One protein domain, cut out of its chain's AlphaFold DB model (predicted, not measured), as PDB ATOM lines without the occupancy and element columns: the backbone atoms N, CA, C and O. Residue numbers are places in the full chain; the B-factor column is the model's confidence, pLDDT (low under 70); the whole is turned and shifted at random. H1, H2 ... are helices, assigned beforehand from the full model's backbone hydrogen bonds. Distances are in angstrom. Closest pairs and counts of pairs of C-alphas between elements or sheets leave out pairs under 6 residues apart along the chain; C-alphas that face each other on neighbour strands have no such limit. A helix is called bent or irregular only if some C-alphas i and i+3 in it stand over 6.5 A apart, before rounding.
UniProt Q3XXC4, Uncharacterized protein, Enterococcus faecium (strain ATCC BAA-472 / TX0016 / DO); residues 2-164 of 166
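What this domain is: This is residues 2 to 164 of the 166 residues of an uncharacterized protein of Enterococcus faecium (strain ATCC BAA-472 / TX0016 / DO) (UniProt Q3XXC4). A three-helix bundle of H1, H4 and H5 makes one end of an open, elongated frame; the long helix H2 leads away from it and H3 returns from the far corner, with an open gap between H2 and H3. The bent helix H6 crosses from the bundle to H2, and residues 149 to 155, of which 149 and 150 belong to H6b, and residues 157 to 164, with most of H7, stick out. The printed part has 163 residues, with seven named helices, H1 to H7 in chain order, and no named strand: all helix. It is loose, with a radius of gyration of the C-alphas of 19.8 A, and spans 64 by 40 by 23 A.

Where its parts are: H1, residues 2 to 14, begins with C-alpha 2 at (0.290, 0.381, 51.044) and is 19.0 A long. H2, residues 17 to 52, is the longest at 51.0 A, with a kink of 31 degrees near residue 35; it is neither bent nor irregular, but only just: C-alphas 34 and 37 are 6.3 A apart. H3, residues 54 to 74, measures 31.6 A. H4, residues 76 to 99, measures 31.8 A, with a kink of 37 degrees near residue 88; it too is only just not bent, with C-alphas 86 and 89 6.2 A apart. H5, residues 104 to 129, measures 36.7 A and ends with C-alpha 129 at (5.738, -8.733, 58.842). H6, residues 132 to 150, was assigned as one helix by its hydrogen bonds but is bent, with C-alphas 140 and 143 7.2 A apart; its arms are H6a, residues 132 to 140, and H6b, residues 143 to 150. H7, residues 153 to 162, ends with C-alpha 162 at (37.613, 1.172, 33.748).

How they stand to each other: In the bundle, helices side by side, H4 and H5 form a helical hairpin and touch at a shallow tilt of 6 degrees, opposite ways; their closest C-alphas, of Val 81 and Met 121, are 6.7 A apart. H1 touches H5, the closest C-alphas being Thr 13 and Leu 111 at 6.4 A, and touches H4 with residues 9 to 14 alone, Thr 13 and Pro 89 being closest at 4.5 A. H6a touches H4 at a steep tilt of 49 degrees, with the C-alphas of Gly 82 and Val 139 closest at 5.0 A. H6b touches H2 along residues 24 to 32 of H2 alone, with Ile 28 and Phe 144 closest at 4.9 A between C-alphas. H2 and H3 touch only at the corner, Val 50 and Gly 57 being the closest C-alphas at 4.9 A. H3 and H4 meet only through their link, and H7 touches no helix. In H1, H5, H6a and H6b every O i to N i+4 pair is within hydrogen-bond range; in H2 30 of 32 are, in H3 13 of 17, in H4 18 of 20 and in H7 5 of 6.

The domain as a whole: The C-alphas of Phe 53 and Asn 103, the two farthest apart, are 64.9 A apart. The printed part has no cut, and its six links are tight. The mean pLDDT of the printed part is 78.7; it is under 70 at residues 2, 54, 130 and 132, 68 to 74 and 151 to 164.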
ATOM      1  N   ALA A   2       1.206   1.349  51.677       69.88
ATOM      2  CA  ALA A   2       0.290   0.381  51.044       69.88
ATOM      3  C   ALA A   2      -0.543   0.986  49.896       69.88
ATOM      4  O   ALA A   2      -0.512   0.495  48.773       69.88
ATOM      5  N   TRP A   3      -1.181   2.130  50.159       80.56
ATOM      6  CA  TRP A   3      -1.979   2.886  49.188       80.56
ATOM      7  C   TRP A   3      -1.200   3.316  47.942       80.56
ATOM      8  O   TRP A   3      -1.699   3.201  46.834       80.56
ATOM      9  N   PHE A   4       0.054   3.740  48.107       83.94
ATOM     10  CA  PHE A   4       0.898   4.128  46.976       83.94
ATOM     11  C   PHE A   4       1.225   2.927  46.079       83.94
ATOM     12  O   PHE A   4       1.221   3.040  44.859       83.94
ATOM     13  N   THR A   5       1.413   1.750  46.682       83.56
ATOM     14  CA  THR A   5       1.591   0.486  45.947       83.56
ATOM     15  C   THR A   5       0.350   0.168  45.106       83.56
ATOM     16  O   THR A   5       0.477  -0.167  43.936       83.56
ATOM     17  N   LEU A   6      -0.854   0.345  45.660       87.06
ATOM     18  CA  LEU A   6      -2.109   0.136  44.927       87.06
ATOM     19  C   LEU A   6      -2.277   1.123  43.763       87.06
ATOM     20  O   LEU A   6      -2.676   0.716  42.678       87.06
ATOM     21  N   ILE A   7      -1.920   2.395  43.962       87.81
ATOM     22  CA  ILE A   7      -1.974   3.415  42.903       87.81
ATOM     23  C   ILE A   7      -1.023   3.053  41.757       87.81
ATOM     24  O   ILE A   7      -1.437   3.053  40.600       87.81
ATOM     25  N   LEU A   8       0.229   2.694  42.064       87.31
ATOM     26  CA  LEU A   8       1.200   2.280  41.043       87.31
ATOM     27  C   LEU A   8       0.741   1.028  40.286       87.31
ATOM     28  O   LEU A   8       0.953   0.933  39.079       87.31
ATOM     29  N   PHE A   9       0.099   0.086  40.976       90.06
ATOM     30  CA  PHE A   9      -0.473  -1.102  40.347       90.06
ATOM     31  C   PHE A   9      -1.640  -0.767  39.412       90.06
ATOM     32  O   PHE A   9      -1.701  -1.271  38.289       90.06
ATOM     33  N   GLY A  10      -2.554   0.101  39.852       87.50
ATOM     34  CA  GLY A  10      -3.652   0.580  39.016       87.50
ATOM     35  C   GLY A  10      -3.124   1.264  37.756       87.50
ATOM     36  O   GLY A  10      -3.541   0.928  36.650       87.50
ATOM     37  N   LEU A  11      -2.119   2.131  37.916       89.31
ATOM     38  CA  LEU A  11      -1.446   2.803  36.806       89.31
ATOM     39  C   LEU A  11      -0.813   1.797  35.829       89.31
ATOM     40  O   LEU A  11      -1.005   1.917  34.625       89.31
ATOM     41  N   MET A  12      -0.116   0.771  36.335       86.62
ATOM     42  CA  MET A  12       0.450  -0.315  35.519       86.62
ATOM     43  C   MET A  12      -0.606  -1.107  34.744       86.62
ATOM     44  O   MET A  12      -0.320  -1.573  33.645       86.62
ATOM     45  N   THR A  13      -1.800  -1.286  35.311       85.56
ATOM     46  CA  THR A  13      -2.869  -2.097  34.709       85.56
ATOM     47  C   THR A  13      -3.545  -1.369  33.548       85.56
ATOM     48  O   THR A  13      -3.797  -1.991  32.521       85.56
ATOM     49  N   VAL A  14      -3.781  -0.059  33.682       86.62
ATOM     50  CA  VAL A  14      -4.441   0.765  32.647       86.62
ATOM     51  C   VAL A  14      -3.468   1.267  31.579       86.62
ATOM     52  O   VAL A  14      -3.873   1.510  30.447       86.62
ATOM     53  N   ALA A  15      -2.193   1.450  31.929       85.38
ATOM     54  CA  ALA A  15      -1.187   1.982  31.016       85.38
ATOM     55  C   ALA A  15      -1.092   1.173  29.712       85.38
ATOM     56  O   ALA A  15      -1.209  -0.051  29.715       85.38
ATOM     57  N   THR A  16      -0.800   1.840  28.599       85.94
ATOM     58  CA  THR A  16      -0.477   1.162  27.331       85.94
ATOM     59  C   THR A  16       0.901   0.496  27.399       85.94
ATOM     60  O   THR A  16       1.700   0.809  28.285       85.94
ATOM     61  N   LEU A  17       1.236  -0.405  26.466       85.00
ATOM     62  CA  LEU A  17       2.521  -1.127  26.475       85.00
ATOM     63  C   LEU A  17       3.734  -0.191  26.611       85.00
ATOM     64  O   LEU A  17       4.580  -0.386  27.484       85.00
ATOM     65  N   SER A  18       3.787   0.860  25.790       87.00
ATOM     66  CA  SER A  18       4.868   1.850  25.820       87.00
ATOM     67  C   SER A  18       4.959   2.546  27.178       87.00
ATOM     68  O   SER A  18       6.048   2.717  27.722       87.00
ATOM     69  N   GLN A  19       3.814   2.894  27.769       87.12
ATOM     70  CA  GLN A  19       3.756   3.514  29.092       87.12
ATOM     71  C   GLN A  19       4.204   2.542  30.191       87.12
ATOM     72  O   GLN A  19       4.977   2.947  31.063       87.12
ATOM     73  N   LYS A  20       3.806   1.261  30.127       89.56
ATOM     74  CA  LYS A  20       4.269   0.218  31.060       89.56
ATOM     75  C   LYS A  20       5.794   0.091  31.033       89.56
ATOM     76  O   LYS A  20       6.416   0.065  32.094       89.56
ATOM     77  N   LEU A  21       6.407   0.079  29.846       87.25
ATOM     78  CA  LEU A  21       7.865   0.001  29.687       87.25
ATOM     79  C   LEU A  21       8.593   1.243  30.224       87.25
ATOM     80  O   LEU A  21       9.614   1.112  30.905       87.25
ATOM     81  N   ILE A  22       8.061   2.443  29.968       89.81
ATOM     82  CA  ILE A  22       8.621   3.701  30.491       89.81
ATOM     83  C   ILE A  22       8.579   3.707  32.021       89.81
ATOM     84  O   ILE A  22       9.589   3.984  32.666       89.81
ATOM     85  N   LEU A  23       7.440   3.352  32.610       87.81
ATOM     86  CA  LEU A  23       7.277   3.260  34.062       87.81
ATOM     87  C   LEU A  23       8.214   2.218  34.686       87.81
ATOM     88  O   LEU A  23       8.819   2.480  35.724       87.81
ATOM     89  N   LEU A  24       8.382   1.062  34.043       88.50
ATOM     90  CA  LEU A  24       9.300   0.020  34.504       88.50
ATOM     91  C   LEU A  24      10.752   0.531  34.481       88.50
ATOM     92  O   LEU A  24      11.474   0.384  35.468       88.50
ATOM     93  N   THR A  25      11.143   1.226  33.410       87.12
ATOM     94  CA  THR A  25      12.455   1.890  33.290       87.12
ATOM     95  C   THR A  25      12.650   2.967  34.356       87.12
ATOM     96  O   THR A  25      13.711   3.046  34.974       87.12
ATOM     97  N   LEU A  26      11.615   3.760  34.639       89.00
ATOM     98  CA  LEU A  26      11.642   4.775  35.688       89.00
ATOM     99  C   LEU A  26      11.846   4.147  37.074       89.00
ATOM    100  O   LEU A  26      12.666   4.632  37.854       89.00
ATOM    101  N   PHE A  27      11.157   3.043  37.375       87.56
ATOM    102  CA  PHE A  27      11.345   2.320  38.636       87.56
ATOM    103  C   PHE A  27      12.781   1.815  38.775       87.56
ATOM    104  O   PHE A  27      13.400   1.999  39.825       87.56
ATOM    105  N   ILE A  28      13.344   1.249  37.703       86.06
ATOM    106  CA  ILE A  28      14.748   0.826  37.661       86.06
ATOM    107  C   ILE A  28      15.673   2.009  37.945       86.06
ATOM    108  O   ILE A  28      16.558   1.877  38.785       86.06
ATOM    109  N   ALA A  29      15.473   3.149  37.280       86.25
ATOM    110  CA  ALA A  29      16.324   4.326  37.427       86.25
ATOM    111  C   ALA A  29      16.314   4.869  38.864       86.25
ATOM    112  O   ALA A  29      17.377   5.093  39.446       86.25
ATOM    113  N   ILE A  30      15.131   5.002  39.473       87.56
ATOM    114  CA  ILE A  30      14.988   5.463  40.863       87.56
ATOM    115  C   ILE A  30      15.690   4.494  41.821       87.56
ATOM    116  O   ILE A  30      16.457   4.911  42.691       87.56
ATOM    117  N   VAL A  31      15.466   3.188  41.656       84.31
ATOM    118  CA  VAL A  31      16.096   2.175  42.512       84.31
ATOM    119  C   VAL A  31      17.606   2.149  42.310       84.31
ATOM    120  O   VAL A  31      18.333   2.046  43.294       84.31
ATOM    121  N   ALA A  32      18.089   2.273  41.075       83.19
ATOM    122  CA  ALA A  32      19.511   2.314  40.761       83.19
ATOM    123  C   ALA A  32      20.195   3.527  41.403       83.19
ATOM    124  O   ALA A  32      21.287   3.387  41.950       83.19
ATOM    125  N   LEU A  33      19.540   4.689  41.403       85.00
ATOM    126  CA  LEU A  33      20.080   5.918  41.984       85.00
ATOM    127  C   LEU A  33      20.169   5.854  43.514       85.00
ATOM    128  O   LEU A  33      21.075   6.434  44.100       85.00
ATOM    129  N   ILE A  34      19.273   5.109  44.164       83.12
ATOM    130  CA  ILE A  34      19.277   4.939  45.623       83.12
ATOM    131  C   ILE A  34      20.180   3.773  46.041       83.12
ATOM    132  O   ILE A  34      21.048   3.924  46.899       83.12
ATOM    133  N   LYS A  35      19.994   2.590  45.443       76.69
ATOM    134  CA  LYS A  35      20.748   1.380  45.804       76.69
ATOM    135  C   LYS A  35      22.172   1.385  45.269       76.69
ATOM    136  O   LYS A  35      23.029   0.790  45.912       76.69
ATOM    137  N   GLY A  36      22.439   2.030  44.135       76.25
ATOM    138  CA  GLY A  36      23.773   2.102  43.536       76.25
ATOM    139  C   GLY A  36      24.808   2.691  44.498       76.25
ATOM    140  O   GLY A  36      25.733   1.974  44.880       76.25
ATOM    141  N   PRO A  37      24.634   3.939  44.973       79.00
ATOM    142  CA  PRO A  37      25.548   4.563  45.931       79.00
ATOM    143  C   PRO A  37      25.664   3.779  47.240       79.00
ATOM    144  O   PRO A  37      26.764   3.570  47.748       79.00
ATOM    145  N   VAL A  38      24.539   3.276  47.757       81.50
ATOM    146  CA  VAL A  38      24.504   2.474  48.989       81.50
ATOM    147  C   VAL A  38      25.327   1.192  48.840       81.50
ATOM    148  O   VAL A  38      26.069   0.832  49.751       81.50
ATOM    149  N   MET A  39      25.253   0.520  47.690       78.88
ATOM    150  CA  MET A  39      26.023  -0.696  47.422       78.88
ATOM    151  C   MET A  39      27.531  -0.416  47.351       78.88
ATOM    152  O   MET A  39      28.324  -1.230  47.822       78.88
ATOM    153  N   ILE A  40      27.930   0.743  46.815       79.31
ATOM    154  CA  ILE A  40      29.337   1.171  46.773       79.31
ATOM    155  C   ILE A  40      29.849   1.453  48.192       79.31
ATOM    156  O   ILE A  40      30.903   0.940  48.565       79.31
ATOM    157  N   LEU A  41      29.087   2.191  49.009       80.56
ATOM    158  CA  LEU A  41      29.438   2.475  50.407       80.56
ATOM    159  C   LEU A  41      29.611   1.192  51.228       80.56
ATOM    160  O   LEU A  41      30.619   1.029  51.913       80.56
ATOM    161  N   TRP A  42      28.673   0.247  51.109       77.50
ATOM    162  CA  TRP A  42      28.785  -1.054  51.774       77.50
ATOM    163  C   TRP A  42      29.975  -1.873  51.276       77.50
ATOM    164  O   TRP A  42      30.645  -2.517  52.081       77.50
ATOM    165  N   GLY A  43      30.268  -1.834  49.974       77.94
ATOM    166  CA  GLY A  43      31.434  -2.505  49.401       77.94
ATOM    167  C   GLY A  43      32.754  -1.944  49.931       77.94
ATOM    168  O   GLY A  43      33.663  -2.716  50.244       77.94
ATOM    169  N   MET A  44      32.844  -0.620  50.086       83.31
ATOM    170  CA  MET A  44      34.004   0.038  50.693       83.31
ATOM    171  C   MET A  44      34.146  -0.332  52.168       83.31
ATOM    172  O   MET A  44      35.229  -0.738  52.579       83.31
ATOM    173  N   LEU A  45      33.058  -0.277  52.942       82.06
ATOM    174  CA  LEU A  45      33.067  -0.647  54.358       82.06
ATOM    175  C   LEU A  45      33.478  -2.114  54.554       82.06
ATOM    176  O   LEU A  45      34.336  -2.411  55.380       82.06
ATOM    177  N   TYR A  46      32.916  -3.029  53.761       76.69
ATOM    178  CA  TYR A  46      33.276  -4.446  53.801       76.69
ATOM    179  C   TYR A  46      34.750  -4.661  53.444       76.69
ATOM    180  O   TYR A  46      35.460  -5.358  54.160       76.69
ATOM    181  N   SER A  47      35.234  -4.024  52.373       77.19
ATOM    182  CA  SER A  47      36.638  -4.135  51.952       77.19
ATOM    183  C   SER A  47      37.596  -3.553  52.994       77.19
ATOM    184  O   SER A  47      38.660  -4.119  53.223       77.19
ATOM    185  N   PHE A  48      37.204  -2.466  53.661       82.88
ATOM    186  CA  PHE A  48      37.952  -1.870  54.765       82.88
ATOM    187  C   PHE A  48      38.018  -2.805  55.980       82.88
ATOM    188  O   PHE A  48      39.106  -3.065  56.485       82.88
ATOM    189  N   LEU A  49      36.886  -3.373  56.409       77.25
ATOM    190  CA  LEU A  49      36.826  -4.308  57.541       77.25
ATOM    191  C   LEU A  49      37.632  -5.589  57.281       77.25
ATOM    192  O   LEU A  49      38.365  -6.045  58.157       77.25
ATOM    193  N   VAL A  50      37.531  -6.147  56.071       75.88
ATOM    194  CA  VAL A  50      38.316  -7.322  55.658       75.88
ATOM    195  C   VAL A  50      39.804  -6.984  55.538       75.88
ATOM    196  O   VAL A  50      40.642  -7.804  55.901       75.88
ATOM    197  N   GLY A  51      40.137  -5.779  55.066       75.94
ATOM    198  CA  GLY A  51      41.515  -5.292  54.986       75.94
ATOM    199  C   GLY A  51      42.159  -5.052  56.354       75.94
ATOM    200  O   GLY A  51      43.358  -5.269  56.495       75.94
ATOM    201  N   LEU A  52      41.375  -4.651  57.362       77.44
ATOM    202  CA  LEU A  52      41.861  -4.430  58.729       77.44
ATOM    203  C   LEU A  52      42.169  -5.748  59.456       77.44
ATOM    204  O   LEU A  52      43.128  -5.826  60.218       77.44
ATOM    205  N   PHE A  53      41.359  -6.784  59.215       80.19
ATOM    206  CA  PHE A  53      41.494  -8.088  59.861       80.19
ATOM    207  C   PHE A  53      41.169  -9.223  58.876       80.19
ATOM    208  O   PHE A  53      40.017  -9.664  58.790       80.19
ATOM    209  N   PRO A  54      42.179  -9.768  58.174       68.88
ATOM    210  CA  PRO A  54      41.991 -10.832  57.184       68.88
ATOM    211  C   PRO A  54      41.174 -12.053  57.669       68.88
ATOM    212  O   PRO A  54      40.332 -12.534  56.907       68.88
ATOM    213  N   PRO A  55      41.316 -12.542  58.924       75.50
ATOM    214  CA  PRO A  55      40.535 -13.680  59.424       75.50
ATOM    215  C   PRO A  55      39.032 -13.392  59.579       75.50
ATOM    216  O   PRO A  55      38.205 -14.295  59.450       75.50
ATOM    217  N   ILE A  56      38.656 -12.132  59.830       76.44
ATOM    218  CA  ILE A  56      37.262 -11.727  60.078       76.44
ATOM    219  C   ILE A  56      36.425 -11.819  58.794       76.44
ATOM    220  O   ILE A  56      35.226 -12.085  58.863       76.44
ATOM    221  N   GLY A  57      37.043 -11.686  57.615       72.88
ATOM    222  CA  GLY A  57      36.345 -11.798  56.331       72.88
ATOM    223  C   GLY A  57      35.716 -13.170  56.080       72.88
ATOM    224  O   GLY A  57      34.608 -13.249  55.549       72.88
ATOM    225  N   ILE A  58      36.375 -14.248  56.517       78.25
ATOM    226  CA  ILE A  58      35.839 -15.615  56.415       78.25
ATOM    227  C   ILE A  58      34.620 -15.762  57.334       78.25
ATOM    228  O   ILE A  58      33.582 -16.278  56.918       78.25
ATOM    229  N   LEU A  59      34.723 -15.239  58.561       81.19
ATOM    230  CA  LEU A  59      33.647 -15.275  59.549       81.19
ATOM    231  C   LEU A  59      32.415 -14.487  59.071       81.19
ATOM    232  O   LEU A  59      31.296 -14.996  59.113       81.19
ATOM    233  N   LEU A  60      32.618 -13.271  58.550       75.81
ATOM    234  CA  LEU A  60      31.549 -12.446  57.979       75.81
ATOM    235  C   LEU A  60      30.889 -13.129  56.782       75.81
ATOM    236  O   LEU A  60      29.664 -13.132  56.693       75.81
ATOM    237  N   SER A  61      31.672 -13.718  55.875       76.81
ATOM    238  CA  SER A  61      31.131 -14.427  54.713       76.81
ATOM    239  C   SER A  61      30.245 -15.607  55.131       76.81
ATOM    240  O   SER A  61      29.141 -15.748  54.604       76.81
ATOM    241  N   ALA A  62      30.661 -16.386  56.135       81.19
ATOM    242  CA  ALA A  62      29.866 -17.481  56.690       81.19
ATOM    243  C   ALA A  62      28.567 -16.990  57.359       81.19
ATOM    244  O   ALA A  62      27.497 -17.559  57.129       81.19
ATOM    245  N   ILE A  63      28.625 -15.894  58.127       81.25
ATOM    246  CA  ILE A  63      27.439 -15.271  58.739       81.25
ATOM    247  C   ILE A  63      26.478 -14.762  57.656       81.25
ATOM    248  O   ILE A  63      25.280 -15.043  57.710       81.25
ATOM    249  N   PHE A  64      26.984 -14.058  56.640       78.50
ATOM    250  CA  PHE A  64      26.171 -13.589  55.517       78.50
ATOM    251  C   PHE A  64      25.548 -14.742  54.733       78.50
ATOM    252  O   PHE A  64      24.410 -14.620  54.276       78.50
ATOM    253  N   PHE A  65      26.258 -15.858  54.584       78.44
ATOM    254  CA  PHE A  65      25.739 -17.052  53.929       78.44
ATOM    255  C   PHE A  65      24.577 -17.677  54.720       78.44
ATOM    256  O   PHE A  65      23.505 -17.908  54.158       78.44
ATOM    257  N   LEU A  66      24.736 -17.849  56.036       78.25
ATOM    258  CA  LEU A  66      23.680 -18.365  56.920       78.25
ATOM    259  C   LEU A  66      22.442 -17.451  56.947       78.25
ATOM    260  O   LEU A  66      21.308 -17.929  56.852       78.25
ATOM    261  N   LEU A  67      22.642 -16.130  57.002       71.00
ATOM    262  CA  LEU A  67      21.554 -15.150  56.929       71.00
ATOM    263  C   LEU A  67      20.837 -15.168  55.565       71.00
ATOM    264  O   LEU A  67      19.617 -14.988  55.510       71.00
ATOM    265  N   ASN A  68      21.559 -15.416  54.466       67.38
ATOM    266  CA  ASN A  68      20.966 -15.542  53.130       67.38
ATOM    267  C   ASN A  68      20.072 -16.786  52.996       67.38
ATOM    268  O   ASN A  68      19.007 -16.707  52.385       67.38
ATOM    269  N   ILE A  69      20.440 -17.912  53.615       63.53
ATOM    270  CA  ILE A  69      19.612 -19.131  53.593       63.53
ATOM    271  C   ILE A  69      18.284 -18.902  54.326       63.53
ATOM    272  O   ILE A  69      17.218 -19.198  53.788       63.53
ATOM    273  N   GLY A  70      18.320 -18.311  55.525       54.75
ATOM    274  CA  GLY A  70      17.105 -18.045  56.305       54.75
ATOM    275  C   GLY A  70      16.180 -16.986  55.689       54.75
ATOM    276  O   GLY A  70      14.963 -17.020  55.890       54.75
ATOM    277  N   THR A  71      16.727 -16.053  54.907       59.19
ATOM    278  CA  THR A  71      15.935 -15.027  54.214       59.19
ATOM    279  C   THR A  71      15.264 -15.554  52.950       59.19
ATOM    280  O   THR A  71      14.174 -15.088  52.632       59.19
ATOM    281  N   PHE A  72      15.820 -16.564  52.276       52.38
ATOM    282  CA  PHE A  72      15.219 -17.135  51.065       52.38
ATOM    283  C   PHE A  72      13.876 -17.829  51.354       52.38
ATOM    284  O   PHE A  72      12.864 -17.533  50.717       52.38
ATOM    285  N   THR A  73      13.828 -18.681  52.381       52.28
ATOM    286  CA  THR A  73      12.623 -19.450  52.749       52.28
ATOM    287  C   THR A  73      11.538 -18.571  53.379       52.28
ATOM    288  O   THR A  73      10.342 -18.791  53.178       52.28
ATOM    289  N   LYS A  74      11.935 -17.524  54.114       54.88
ATOM    290  CA  LYS A  74      11.007 -16.618  54.806       54.88
ATOM    291  C   LYS A  74      10.355 -15.591  53.875       54.88
ATOM    292  O   LYS A  74       9.346 -15.009  54.266       54.88
ATOM    293  N   ASN A  75      10.881 -15.356  52.671       70.56
ATOM    294  CA  ASN A  75      10.475 -14.218  51.835       70.56
ATOM    295  C   ASN A  75       9.566 -14.569  50.642       70.56
ATOM    296  O   ASN A  75       9.166 -13.678  49.892       70.56
ATOM    297  N   TRP A  76       9.175 -15.840  50.498       74.56
ATOM    298  CA  TRP A  76       8.388 -16.313  49.351       74.56
ATOM    299  C   TRP A  76       7.048 -15.570  49.183       74.56
ATOM    300  O   TRP A  76       6.632 -15.288  48.063       74.56
ATOM    301  N   ARG A  77       6.397 -15.170  50.289       79.25
ATOM    302  CA  ARG A  77       5.151 -14.382  50.257       79.25
ATOM    303  C   ARG A  77       5.368 -12.998  49.648       79.25
ATOM    304  O   ARG A  77       4.530 -12.539  48.882       79.25
ATOM    305  N   MET A  78       6.490 -12.344  49.958       79.38
ATOM    306  CA  MET A  78       6.822 -11.052  49.346       79.38
ATOM    307  C   MET A  78       7.143 -11.230  47.862       79.38
ATOM    308  O   MET A  78       6.714 -10.417  47.045       79.38
ATOM    309  N   THR A  79       7.831 -12.319  47.505       82.56
ATOM    310  CA  THR A  79       8.103 -12.674  46.108       82.56
ATOM    311  C   THR A  79       6.814 -12.903  45.326       82.56
ATOM    312  O   THR A  79       6.684 -12.354  44.239       82.56
ATOM    313  N   LEU A  80       5.826 -13.612  45.885       85.38
ATOM    314  CA  LEU A  80       4.520 -13.794  45.247       85.38
ATOM    315  C   LEU A  80       3.786 -12.475  45.000       85.38
ATOM    316  O   LEU A  80       3.275 -12.269  43.904       85.38
ATOM    317  N   VAL A  81       3.742 -11.580  45.993       88.62
ATOM    318  CA  VAL A  81       3.117 -10.255  45.825       88.62
ATOM    319  C   VAL A  81       3.834  -9.458  44.741       88.62
ATOM    320  O   VAL A  81       3.193  -8.812  43.918       88.62
ATOM    321  N   GLY A  82       5.163  -9.546  44.706       86.94
ATOM    322  CA  GLY A  82       5.984  -8.955  43.661       86.94
ATOM    323  C   GLY A  82       5.698  -9.505  42.265       86.94
ATOM    324  O   GLY A  82       5.477  -8.734  41.337       86.94
ATOM    325  N   ILE A  83       5.657 -10.831  42.122       88.12
ATOM    326  CA  ILE A  83       5.312 -11.503  40.863       88.12
ATOM    327  C   ILE A  83       3.920 -11.068  40.422       88.12
ATOM    328  O   ILE A  83       3.763 -10.635  39.289       88.12
ATOM    329  N   TYR A  84       2.932 -11.109  41.315       91.12
ATOM    330  CA  TYR A  84       1.570 -10.689  41.003       91.12
ATOM    331  C   TYR A  84       1.515  -9.229  40.535       91.12
ATOM    332  O   TYR A  84       0.903  -8.940  39.510       91.12
ATOM    333  N   PHE A  85       2.203  -8.322  41.237       90.62
ATOM    334  CA  PHE A  85       2.218  -6.892  40.924       90.62
ATOM    335  C   PHE A  85       2.652  -6.603  39.483       90.62
ATOM    336  O   PHE A  85       2.046  -5.762  38.824       90.62
ATOM    337  N   TYR A  86       3.689  -7.286  38.996       89.38
ATOM    338  CA  TYR A  86       4.190  -7.075  37.639       89.38
ATOM    339  C   TYR A  86       3.492  -7.974  36.620       89.38
ATOM    340  O   TYR A  86       3.124  -7.502  35.555       89.38
ATOM    341  N   PHE A  87       3.269  -9.248  36.932       90.56
ATOM    342  CA  PHE A  87       2.753 -10.221  35.972       90.56
ATOM    343  C   PHE A  87       1.270 -10.014  35.662       90.56
ATOM    344  O   PHE A  87       0.869 -10.190  34.516       90.56
ATOM    345  N   TYR A  88       0.454  -9.596  36.636       92.44
ATOM    346  CA  TYR A  88      -0.985  -9.410  36.426       92.44
ATOM    347  C   TYR A  88      -1.308  -8.341  35.359       92.44
ATOM    348  O   TYR A  88      -2.023  -8.672  34.416       92.44
ATOM    349  N   PRO A  89      -0.745  -7.114  35.399       89.00
ATOM    350  CA  PRO A  89      -0.952  -6.113  34.347       89.00
ATOM    351  C   PRO A  89      -0.542  -6.559  32.940       89.00
ATOM    352  O   PRO A  89      -1.157  -6.138  31.958       89.00
ATOM    353  N   PHE A  90       0.514  -7.371  32.818       88.94
ATOM    354  CA  PHE A  90       0.929  -7.943  31.532       88.94
ATOM    355  C   PHE A  90       0.011  -9.093  31.109       88.94
ATOM    356  O   PHE A  90      -0.350  -9.176  29.941       88.94
ATOM    357  N   GLY A  91      -0.422  -9.931  32.050       89.31
ATOM    358  CA  GLY A  91      -1.365 -11.017  31.803       89.31
ATOM    359  C   GLY A  91      -2.732 -10.516  31.342       89.31
ATOM    360  O   GLY A  91      -3.262 -11.033  30.369       89.31
ATOM    361  N   VAL A  92      -3.275  -9.470  31.975       89.31
ATOM    362  CA  VAL A  92      -4.540  -8.835  31.556       89.31
ATOM    363  C   VAL A  92      -4.439  -8.294  30.132       89.31
ATOM    364  O   VAL A  92      -5.356  -8.498  29.347       89.31
ATOM    365  N   MET A  93      -3.316  -7.662  29.786       88.38
ATOM    366  CA  MET A  93      -3.073  -7.157  28.434       88.38
ATOM    367  C   MET A  93      -2.949  -8.287  27.404       88.38
ATOM    368  O   MET A  93      -3.565  -8.229  26.347       88.38
ATOM    369  N   ALA A  94      -2.197  -9.344  27.718       87.94
ATOM    370  CA  ALA A  94      -2.091 -10.502  26.838       87.94
ATOM    371  C   ALA A  94      -3.458 -11.184  26.642       87.94
ATOM    372  O   ALA A  94      -3.803 -11.583  25.535       87.94
ATOM    373  N   LEU A  95      -4.266 -11.280  27.703       87.38
ATOM    374  CA  LEU A  95      -5.622 -11.822  27.633       87.38
ATOM    375  C   LEU A  95      -6.558 -10.940  26.803       87.38
ATOM    376  O   LEU A  95      -7.330 -11.487  26.017       87.38
ATOM    377  N   SER A  96      -6.497  -9.611  26.945       85.75
ATOM    378  CA  SER A  96      -7.324  -8.704  26.140       85.75
ATOM    379  C   SER A  96      -6.974  -8.787  24.656       85.75
ATOM    380  O   SER A  96      -7.882  -8.802  23.830       85.75
ATOM    381  N   GLU A  97      -5.685  -8.909  24.320       84.94
ATOM    382  CA  GLU A  97      -5.222  -9.066  22.934       84.94
ATOM    383  C   GLU A  97      -5.628 -10.421  22.340       84.94
ATOM    384  O   GLU A  97      -6.166 -10.472  21.237       84.94
ATOM    385  N   VAL A  98      -5.440 -11.524  23.073       85.94
ATOM    386  CA  VAL A  98      -5.791 -12.871  22.583       85.94
ATOM    387  C   VAL A  98      -7.304 -13.025  22.406       85.94
ATOM    388  O   VAL A  98      -7.764 -13.539  21.385       85.94
ATOM    389  N   MET A  99      -8.092 -12.556  23.375       83.00
ATOM    390  CA  MET A  99      -9.552 -12.677  23.334       83.00
ATOM    391  C   MET A  99     -10.229 -11.587  22.494       83.00
ATOM    392  O   MET A  99     -11.444 -11.640  22.320       83.00
ATOM    393  N   HIS A 100      -9.478 -10.607  21.970       78.12
ATOM    394  CA  HIS A 100     -10.008  -9.421  21.279       78.12
ATOM    395  C   HIS A 100     -11.056  -8.659  22.115       78.12
ATOM    396  O   HIS A 100     -11.953  -7.995  21.593       78.12
ATOM    397  N   TRP A 101     -10.961  -8.764  23.441       76.12
ATOM    398  CA  TRP A 101     -11.867  -8.128  24.396       76.12
ATOM    399  C   TRP A 101     -11.329  -6.760  24.793       76.12
ATOM    400  O   TRP A 101     -11.088  -6.485  25.969       76.12
ATOM    401  N   ASP A 102     -11.162  -5.885  23.804       70.44
ATOM    402  CA  ASP A 102     -10.652  -4.523  24.001       70.44
ATOM    403  C   ASP A 102     -11.750  -3.567  24.513       70.44
ATOM    404  O   ASP A 102     -11.934  -2.431  24.075       70.44
ATOM    405  N   ASN A 103     -12.576  -4.083  25.423       82.25
ATOM    406  CA  ASN A 103     -13.695  -3.368  25.997       82.25
ATOM    407  C   ASN A 103     -13.246  -2.657  27.278       82.25
ATOM    408  O   ASN A 103     -12.690  -3.271  28.190       82.25
ATOM    409  N   HIS A 104     -13.588  -1.376  27.398       82.81
ATOM    410  CA  HIS A 104     -13.356  -0.568  28.595       82.81
ATOM    411  C   HIS A 104     -13.900  -1.238  29.868       82.81
ATOM    412  O   HIS A 104     -13.280  -1.147  30.929       82.81
ATOM    413  N   TRP A 105     -15.010  -1.977  29.766       84.19
ATOM    414  CA  TRP A 105     -15.584  -2.738  30.881       84.19
ATOM    415  C   TRP A 105     -14.715  -3.922  31.321       84.19
ATOM    416  O   TRP A 105     -14.648  -4.221  32.513       84.19
ATOM    417  N   PHE A 106     -14.012  -4.569  30.388       87.38
ATOM    418  CA  PHE A 106     -13.088  -5.659  30.699       87.38
ATOM    419  C   PHE A 106     -11.854  -5.134  31.444       87.38
ATOM    420  O   PHE A 106     -11.455  -5.691  32.471       87.38
ATOM    421  N   ILE A 107     -11.295  -4.009  30.991       86.25
ATOM    422  CA  ILE A 107     -10.163  -3.348  31.659       86.25
ATOM    423  C   ILE A 107     -10.578  -2.843  33.048       86.25
ATOM    424  O   ILE A 107      -9.868  -3.070  34.025       86.25
ATOM    425  N   ALA A 108     -11.753  -2.221  33.179       87.81
ATOM    426  CA  ALA A 108     -12.258  -1.756  34.472       87.81
ATOM    427  C   ALA A 108     -12.523  -2.917  35.450       87.81
ATOM    428  O   ALA A 108     -12.133  -2.846  36.618       87.81
ATOM    429  N   GLY A 109     -13.138  -4.005  34.974       90.44
ATOM    430  CA  GLY A 109     -13.416  -5.194  35.781       90.44
ATOM    431  C   GLY A 109     -12.140  -5.904  36.237       90.44
ATOM    432  O   GLY A 109     -11.992  -6.219  37.419       90.44
ATOM    433  N   SER A 110     -11.182  -6.089  35.327       89.38
ATOM    434  CA  SER A 110      -9.871  -6.662  35.654       89.38
ATOM    435  C   SER A 110      -9.054  -5.753  36.576       89.38
ATOM    436  O   SER A 110      -8.375  -6.255  37.470       89.38
ATOM    437  N   LEU A 111      -9.151  -4.429  36.450       91.81
ATOM    438  CA  LEU A 111      -8.522  -3.497  37.386       91.81
ATOM    439  C   LEU A 111      -9.126  -3.601  38.788       91.81
ATOM    440  O   LEU A 111      -8.376  -3.700  39.760       91.81
ATOM    441  N   LEU A 112     -10.457  -3.615  38.909       92.88
ATOM    442  CA  LEU A 112     -11.133  -3.756  40.202       92.88
ATOM    443  C   LEU A 112     -10.769  -5.074  40.880       92.88
ATOM    444  O   LEU A 112     -10.342  -5.074  42.037       92.88
ATOM    445  N   LEU A 113     -10.874  -6.184  40.147       92.50
ATOM    446  CA  LEU A 113     -10.499  -7.502  40.651       92.50
ATOM    447  C   LEU A 113      -9.022  -7.512  41.061       92.50
ATOM    448  O   LEU A 113      -8.688  -7.934  42.169       92.50
ATOM    449  N   GLY A 114      -8.157  -6.954  40.213       91.25
ATOM    450  CA  GLY A 114      -6.723  -6.857  40.449       91.25
ATOM    451  C   GLY A 114      -6.377  -6.098  41.730       91.25
ATOM    452  O   GLY A 114      -5.563  -6.574  42.525       91.25
ATOM    453  N   LEU A 115      -7.019  -4.945  41.944       92.19
ATOM    454  CA  LEU A 115      -6.836  -4.091  43.118       92.19
ATOM    455  C   LEU A 115      -7.322  -4.758  44.402       92.19
ATOM    456  O   LEU A 115      -6.614  -4.700  45.406       92.19
ATOM    457  N   ILE A 116      -8.490  -5.406  44.378       92.12
ATOM    458  CA  ILE A 116      -9.033  -6.119  45.545       92.12
ATOM    459  C   ILE A 116      -8.072  -7.235  45.961       92.12
ATOM    460  O   ILE A 116      -7.701  -7.338  47.133       92.12
ATOM    461  N   LEU A 117      -7.617  -8.037  44.999       92.25
ATOM    462  CA  LEU A 117      -6.718  -9.158  45.262       92.25
ATOM    463  C   LEU A 117      -5.362  -8.675  45.795       92.25
ATOM    464  O   LEU A 117      -4.876  -9.190  46.807       92.25
ATOM    465  N   LEU A 118      -4.791  -7.633  45.177       90.75
ATOM    466  CA  LEU A 118      -3.544  -7.021  45.637       90.75
ATOM    467  C   LEU A 118      -3.693  -6.426  47.041       90.75
ATOM    468  O   LEU A 118      -2.804  -6.591  47.877       90.75
ATOM    469  N   HIS A 119      -4.815  -5.764  47.321       90.44
ATOM    470  CA  HIS A 119      -5.107  -5.201  48.634       90.44
ATOM    471  C   HIS A 119      -5.159  -6.294  49.707       90.44
ATOM    472  O   HIS A 119      -4.487  -6.174  50.731       90.44
ATOM    473  N   VAL A 120      -5.871  -7.399  49.461       90.00
ATOM    474  CA  VAL A 120      -5.933  -8.539  50.395       90.00
ATOM    475  C   VAL A 120      -4.547  -9.154  50.613       90.00
ATOM    476  O   VAL A 120      -4.170  -9.438  51.755       90.00
ATOM    477  N   MET A 121      -3.767  -9.333  49.543       88.12
ATOM    478  CA  MET A 121      -2.394  -9.835  49.628       88.12
ATOM    479  C   MET A 121      -1.500  -8.931  50.487       88.12
ATOM    480  O   MET A 121      -0.818  -9.423  51.390       88.12
ATOM    481  N   LEU A 122      -1.531  -7.618  50.243       86.62
ATOM    482  CA  LEU A 122      -0.787  -6.619  51.010       86.62
ATOM    483  C   LEU A 122      -1.202  -6.630  52.481       86.62
ATOM    484  O   LEU A 122      -0.332  -6.680  53.344       86.62
ATOM    485  N   THR A 123      -2.500  -6.642  52.784       85.62
ATOM    486  CA  THR A 123      -3.005  -6.648  54.165       85.62
ATOM    487  C   THR A 123      -2.539  -7.887  54.931       85.62
ATOM    488  O   THR A 123      -2.018  -7.755  56.041       85.62
ATOM    489  N   LYS A 124      -2.610  -9.080  54.321       84.06
ATOM    490  CA  LYS A 124      -2.073 -10.314  54.928       84.06
ATOM    491  C   LYS A 124      -0.562 -10.243  55.150       84.06
ATOM    492  O   LYS A 124      -0.055 -10.748  56.151       84.06
ATOM    493  N   LEU A 125       0.167  -9.623  54.225       82.56
ATOM    494  CA  LEU A 125       1.613  -9.462  54.332       82.56
ATOM    495  C   LEU A 125       1.987  -8.444  55.422       82.56
ATOM    496  O   LEU A 125       2.912  -8.678  56.198       82.56
ATOM    497  N   TYR A 126       1.232  -7.353  55.543       80.50
ATOM    498  CA  TYR A 126       1.432  -6.344  56.578       80.50
ATOM    499  C   TYR A 126       1.140  -6.865  57.979       80.50
ATOM    500  O   TYR A 126       1.928  -6.598  58.881       80.50
ATOM    501  N   GLN A 127       0.079  -7.652  58.157       80.31
ATOM    502  CA  GLN A 127      -0.227  -8.283  59.443       80.31
ATOM    503  C   GLN A 127       0.880  -9.243  59.900       80.31
ATOM    504  O   GLN A 127       1.140  -9.354  61.091       80.31
ATOM    505  N   HIS A 128       1.554  -9.918  58.962       74.12
ATOM    506  CA  HIS A 128       2.573 -10.912  59.295       74.12
ATOM    507  C   HIS A 128       3.973 -10.319  59.534       74.12
ATOM    508  O   HIS A 128       4.686 -10.782  60.420       74.12
ATOM    509  N   TYR A 129       4.387  -9.312  58.753       71.75
ATOM    510  CA  TYR A 129       5.738  -8.733  58.842       71.75
ATOM    511  C   TYR A 129       5.786  -7.365  59.539       71.75
ATOM    512  O   TYR A 129       6.877  -6.853  59.773       71.75
ATOM    513  N   GLY A 130       4.641  -6.739  59.833       65.38
ATOM    514  CA  GLY A 130       4.532  -5.482  60.587       65.38
ATOM    515  C   GLY A 130       5.081  -4.225  59.896       65.38
ATOM    516  O   GLY A 130       4.870  -3.121  60.392       65.38
ATOM    517  N   ILE A 131       5.773  -4.342  58.751       70.94
ATOM    518  CA  ILE A 131       6.516  -3.222  58.151       70.94
ATOM    519  C   ILE A 131       6.040  -2.902  56.725       70.94
ATOM    520  O   ILE A 131       6.549  -3.402  55.719       70.94
ATOM    521  N   GLY A 132       5.121  -1.932  56.680       68.19
ATOM    522  CA  GLY A 132       4.652  -1.144  55.531       68.19
ATOM    523  C   GLY A 132       5.668  -0.896  54.413       68.19
ATOM    524  O   GLY A 132       5.449  -1.139  53.222       68.19
ATOM    525  N   ARG A 133       6.780  -0.314  54.852       76.88
ATOM    526  CA  ARG A 133       7.794   0.334  54.024       76.88
ATOM    527  C   ARG A 133       8.719  -0.672  53.346       76.88
ATOM    528  O   ARG A 133       9.049  -0.487  52.181       76.88
ATOM    529  N   THR A 134       9.102  -1.737  54.043       75.88
ATOM    530  CA  THR A 134      10.010  -2.764  53.517       75.88
ATOM    531  C   THR A 134       9.383  -3.511  52.349       75.88
ATOM    532  O   THR A 134      10.040  -3.710  51.336       75.88
ATOM    533  N   ILE A 135       8.092  -3.840  52.450       76.69
ATOM    534  CA  ILE A 135       7.334  -4.505  51.380       76.69
ATOM    535  C   ILE A 135       7.258  -3.616  50.138       76.69
ATOM    536  O   ILE A 135       7.520  -4.080  49.032       76.69
ATOM    537  N   PHE A 136       6.962  -2.326  50.320       82.62
ATOM    538  CA  PHE A 136       6.942  -1.369  49.217       82.62
ATOM    539  C   PHE A 136       8.301  -1.302  48.505       82.62
ATOM    540  O   PHE A 136       8.375  -1.500  47.295       82.62
ATOM    541  N   TRP A 137       9.387  -1.099  49.259       79.62
ATOM    542  CA  TRP A 137      10.739  -1.059  48.695       79.62
ATOM    543  C   TRP A 137      11.150  -2.376  48.045       79.62
ATOM    544  O   TRP A 137      11.878  -2.353  47.053       79.62
ATOM    545  N   TYR A 138      10.696  -3.510  48.582       82.56
ATOM    546  CA  TYR A 138      10.938  -4.821  47.997       82.56
ATOM    547  C   TYR A 138      10.294  -4.922  46.614       82.56
ATOM    548  O   TYR A 138      11.026  -5.111  45.646       82.56
ATOM    549  N   VAL A 139       8.974  -4.712  46.514       84.06
ATOM    550  CA  VAL A 139       8.230  -4.785  45.243       84.06
ATOM    551  C   VAL A 139       8.828  -3.820  44.224       84.06
ATOM    552  O   VAL A 139       9.188  -4.231  43.126       84.06
ATOM    553  N   PHE A 140       9.054  -2.571  44.630       84.81
ATOM    554  CA  PHE A 140       9.610  -1.535  43.762       84.81
ATOM    555  C   PHE A 140      11.014  -1.871  43.232       84.81
ATOM    556  O   PHE A 140      11.395  -1.445  42.146       84.81
ATOM    557  N   SER A 141      11.792  -2.667  43.975       81.81
ATOM    558  CA  SER A 141      13.148  -3.066  43.589       81.81
ATOM    559  C   SER A 141      13.216  -4.262  42.638       81.81
ATOM    560  O   SER A 141      14.305  -4.554  42.141       81.81
ATOM    561  N   ILE A 142      12.113  -4.981  42.407       84.38
ATOM    562  CA  ILE A 142      12.112  -6.227  41.623       84.38
ATOM    563  C   ILE A 142      12.610  -6.025  40.185       84.38
ATOM    564  O   ILE A 142      13.473  -6.798  39.770       84.38
ATOM    565  N   PRO A 143      12.171  -4.999  39.429       82.62
ATOM    566  CA  PRO A 143      12.632  -4.802  38.054       82.62
ATOM    567  C   PRO A 143      14.148  -4.603  37.973       82.62
ATOM    568  O   PRO A 143      14.827  -5.187  37.133       82.62
ATOM    569  N   PHE A 144      14.698  -3.832  38.913       80.44
ATOM    570  CA  PHE A 144      16.137  -3.630  39.038       80.44
ATOM    571  C   PHE A 144      16.869  -4.929  39.423       80.44
ATOM    572  O   PHE A 144      17.928  -5.239  38.874       80.44
ATOM    573  N   ALA A 145      16.311  -5.718  40.345       78.44
ATOM    574  CA  ALA A 145      16.876  -7.007  40.744       78.44
ATOM    575  C   ALA A 145      16.918  -8.002  39.571       78.44
ATOM    576  O   ALA A 145      17.936  -8.655  39.355       78.44
ATOM    577  N   LEU A 146      15.853  -8.065  38.767       78.31
ATOM    578  CA  LEU A 146      15.816  -8.889  37.558       78.31
ATOM    579  C   LEU A 146      16.855  -8.430  36.538       78.31
ATOM    580  O   LEU A 146      17.627  -9.256  36.059       78.31
ATOM    581  N   LEU A 147      16.952  -7.127  36.260       79.12
ATOM    582  CA  LEU A 147      17.968  -6.611  35.338       79.12
ATOM    583  C   LEU A 147      19.390  -6.929  35.792       79.12
ATOM    584  O   LEU A 147      20.220  -7.339  34.988       79.12
ATOM    585  N   THR A 148      19.684  -6.764  37.079       72.69
ATOM    586  CA  THR A 148      21.017  -7.058  37.625       72.69
ATOM    587  C   THR A 148      21.342  -8.555  37.678       72.69
ATOM    588  O   THR A 148      22.531  -8.903  37.671       72.69
ATOM    589  N   ALA A 149      20.324  -9.422  37.714       73.94
ATOM    590  CA  ALA A 149      20.454 -10.873  37.593       73.94
ATOM    591  C   ALA A 149      20.645 -11.326  36.134       73.94
ATOM    592  O   ALA A 149      21.489 -12.177  35.869       73.94
ATOM    593  N   LEU A 150      19.910 -10.721  35.195       72.62
ATOM    594  CA  LEU A 150      20.027 -10.956  33.750       72.62
ATOM    595  C   LEU A 150      21.315 -10.371  33.153       72.62
ATOM    596  O   LEU A 150      21.773 -10.830  32.109       72.62
ATOM    597  N   LEU A 151      21.913  -9.369  33.803       69.75
ATOM    598  CA  LEU A 151      23.160  -8.752  33.358       69.75
ATOM    599  C   LEU A 151      24.313  -9.775  33.394       69.75
ATOM    600  O   LEU A 151      24.709 -10.212  34.481       69.75
ATOM    601  N   PRO A 152      24.902 -10.131  32.236       55.91
ATOM    602  CA  PRO A 152      25.958 -11.131  32.176       55.91
ATOM    603  C   PRO A 152      27.182 -10.663  32.972       55.91
ATOM    604  O   PRO A 152      27.612  -9.508  32.877       55.91
ATOM    605  N   SER A 153      27.781 -11.578  33.740       54.94
ATOM    606  CA  SER A 153      28.916 -11.305  34.642       54.94
ATOM    607  C   SER A 153      30.090 -10.589  33.959       54.94
ATOM    608  O   SER A 153      30.786  -9.805  34.598       54.94
ATOM    609  N   ARG A 154      30.263 -10.773  32.643       46.69
ATOM    610  CA  ARG A 154      31.329 -10.158  31.835       46.69
ATOM    611  C   ARG A 154      31.225  -8.628  31.720       46.69
ATOM    612  O   ARG A 154      32.254  -7.962  31.613       46.69
ATOM    613  N   LEU A 155      30.019  -8.053  31.797       50.06
ATOM    614  CA  LEU A 155      29.817  -6.594  31.820       50.06
ATOM    615  C   LEU A 155      30.066  -5.997  33.214       50.06
ATOM    616  O   LEU A 155      30.578  -4.882  33.316       50.06
ATOM    617  N   LYS A 156      29.813  -6.768  34.284       49.53
ATOM    618  CA  LYS A 156      30.166  -6.374  35.662       49.53
ATOM    619  C   LYS A 156      31.682  -6.200  35.823       49.53
ATOM    620  O   LYS A 156      32.124  -5.284  36.513       49.53
ATOM    621  N   THR A 157      32.485  -7.021  35.140       45.56
ATOM    622  CA  THR A 157      33.955  -6.930  35.184       45.56
ATOM    623  C   THR A 157      34.511  -5.777  34.345       45.56
ATOM    624  O   THR A 157      35.461  -5.131  34.780       45.56
ATOM    625  N   LYS A 158      33.917  -5.460  33.182       43.28
ATOM    626  CA  LYS A 158      34.376  -4.332  32.344       43.28
ATOM    627  C   LYS A 158      34.200  -2.974  33.031       43.28
ATOM    628  O   LYS A 158      35.119  -2.165  32.978       43.28
ATOM    629  N   ILE A 159      33.091  -2.749  33.741       50.09
ATOM    630  CA  ILE A 159      32.882  -1.505  34.512       50.09
ATOM    631  C   ILE A 159      33.913  -1.388  35.650       50.09
ATOM    632  O   ILE A 159      34.462  -0.314  35.884       50.09
ATOM    633  N   LYS A 160      34.259  -2.507  36.301       40.19
ATOM    634  CA  LYS A 160      35.314  -2.551  37.327       40.19
ATOM    635  C   LYS A 160      36.719  -2.304  36.746       40.19
ATOM    636  O   LYS A 160      37.562  -1.735  37.429       40.19
ATOM    637  N   GLY A 161      36.963  -2.703  35.494       41.16
ATOM    638  CA  GLY A 161      38.231  -2.488  34.784       41.16
ATOM    639  C   GLY A 161      38.499  -1.025  34.419       41.16
ATOM    640  O   GLY A 161      39.629  -0.568  34.555       41.16
ATOM    641  N   TYR A 162      37.466  -0.261  34.047       45.12
ATOM    642  CA  TYR A 162      37.613   1.172  33.748       45.12
ATOM    643  C   TYR A 162      37.913   2.029  34.987       45.12
ATOM    644  O   TYR A 162      38.516   3.085  34.860       45.12
ATOM    645  N   HIS A 163      37.565   1.563  36.190       41.81
ATOM    646  CA  HIS A 163      37.880   2.262  37.445       41.81
ATOM    647  C   HIS A 163      39.301   1.987  37.970       41.81
ATOM    648  O   HIS A 163      39.682   2.510  39.010       41.81
ATOM    649  N   LYS A 164      40.084   1.150  37.272       37.94
ATOM    650  CA  LYS A 164      41.513   0.930  37.550       37.94
ATOM    651  C   LYS A 164      42.438   1.742  36.638       37.94
ATOM    652  O   LYS A 164      43.650   1.669  36.804       37.94
TER     653      LYS A 164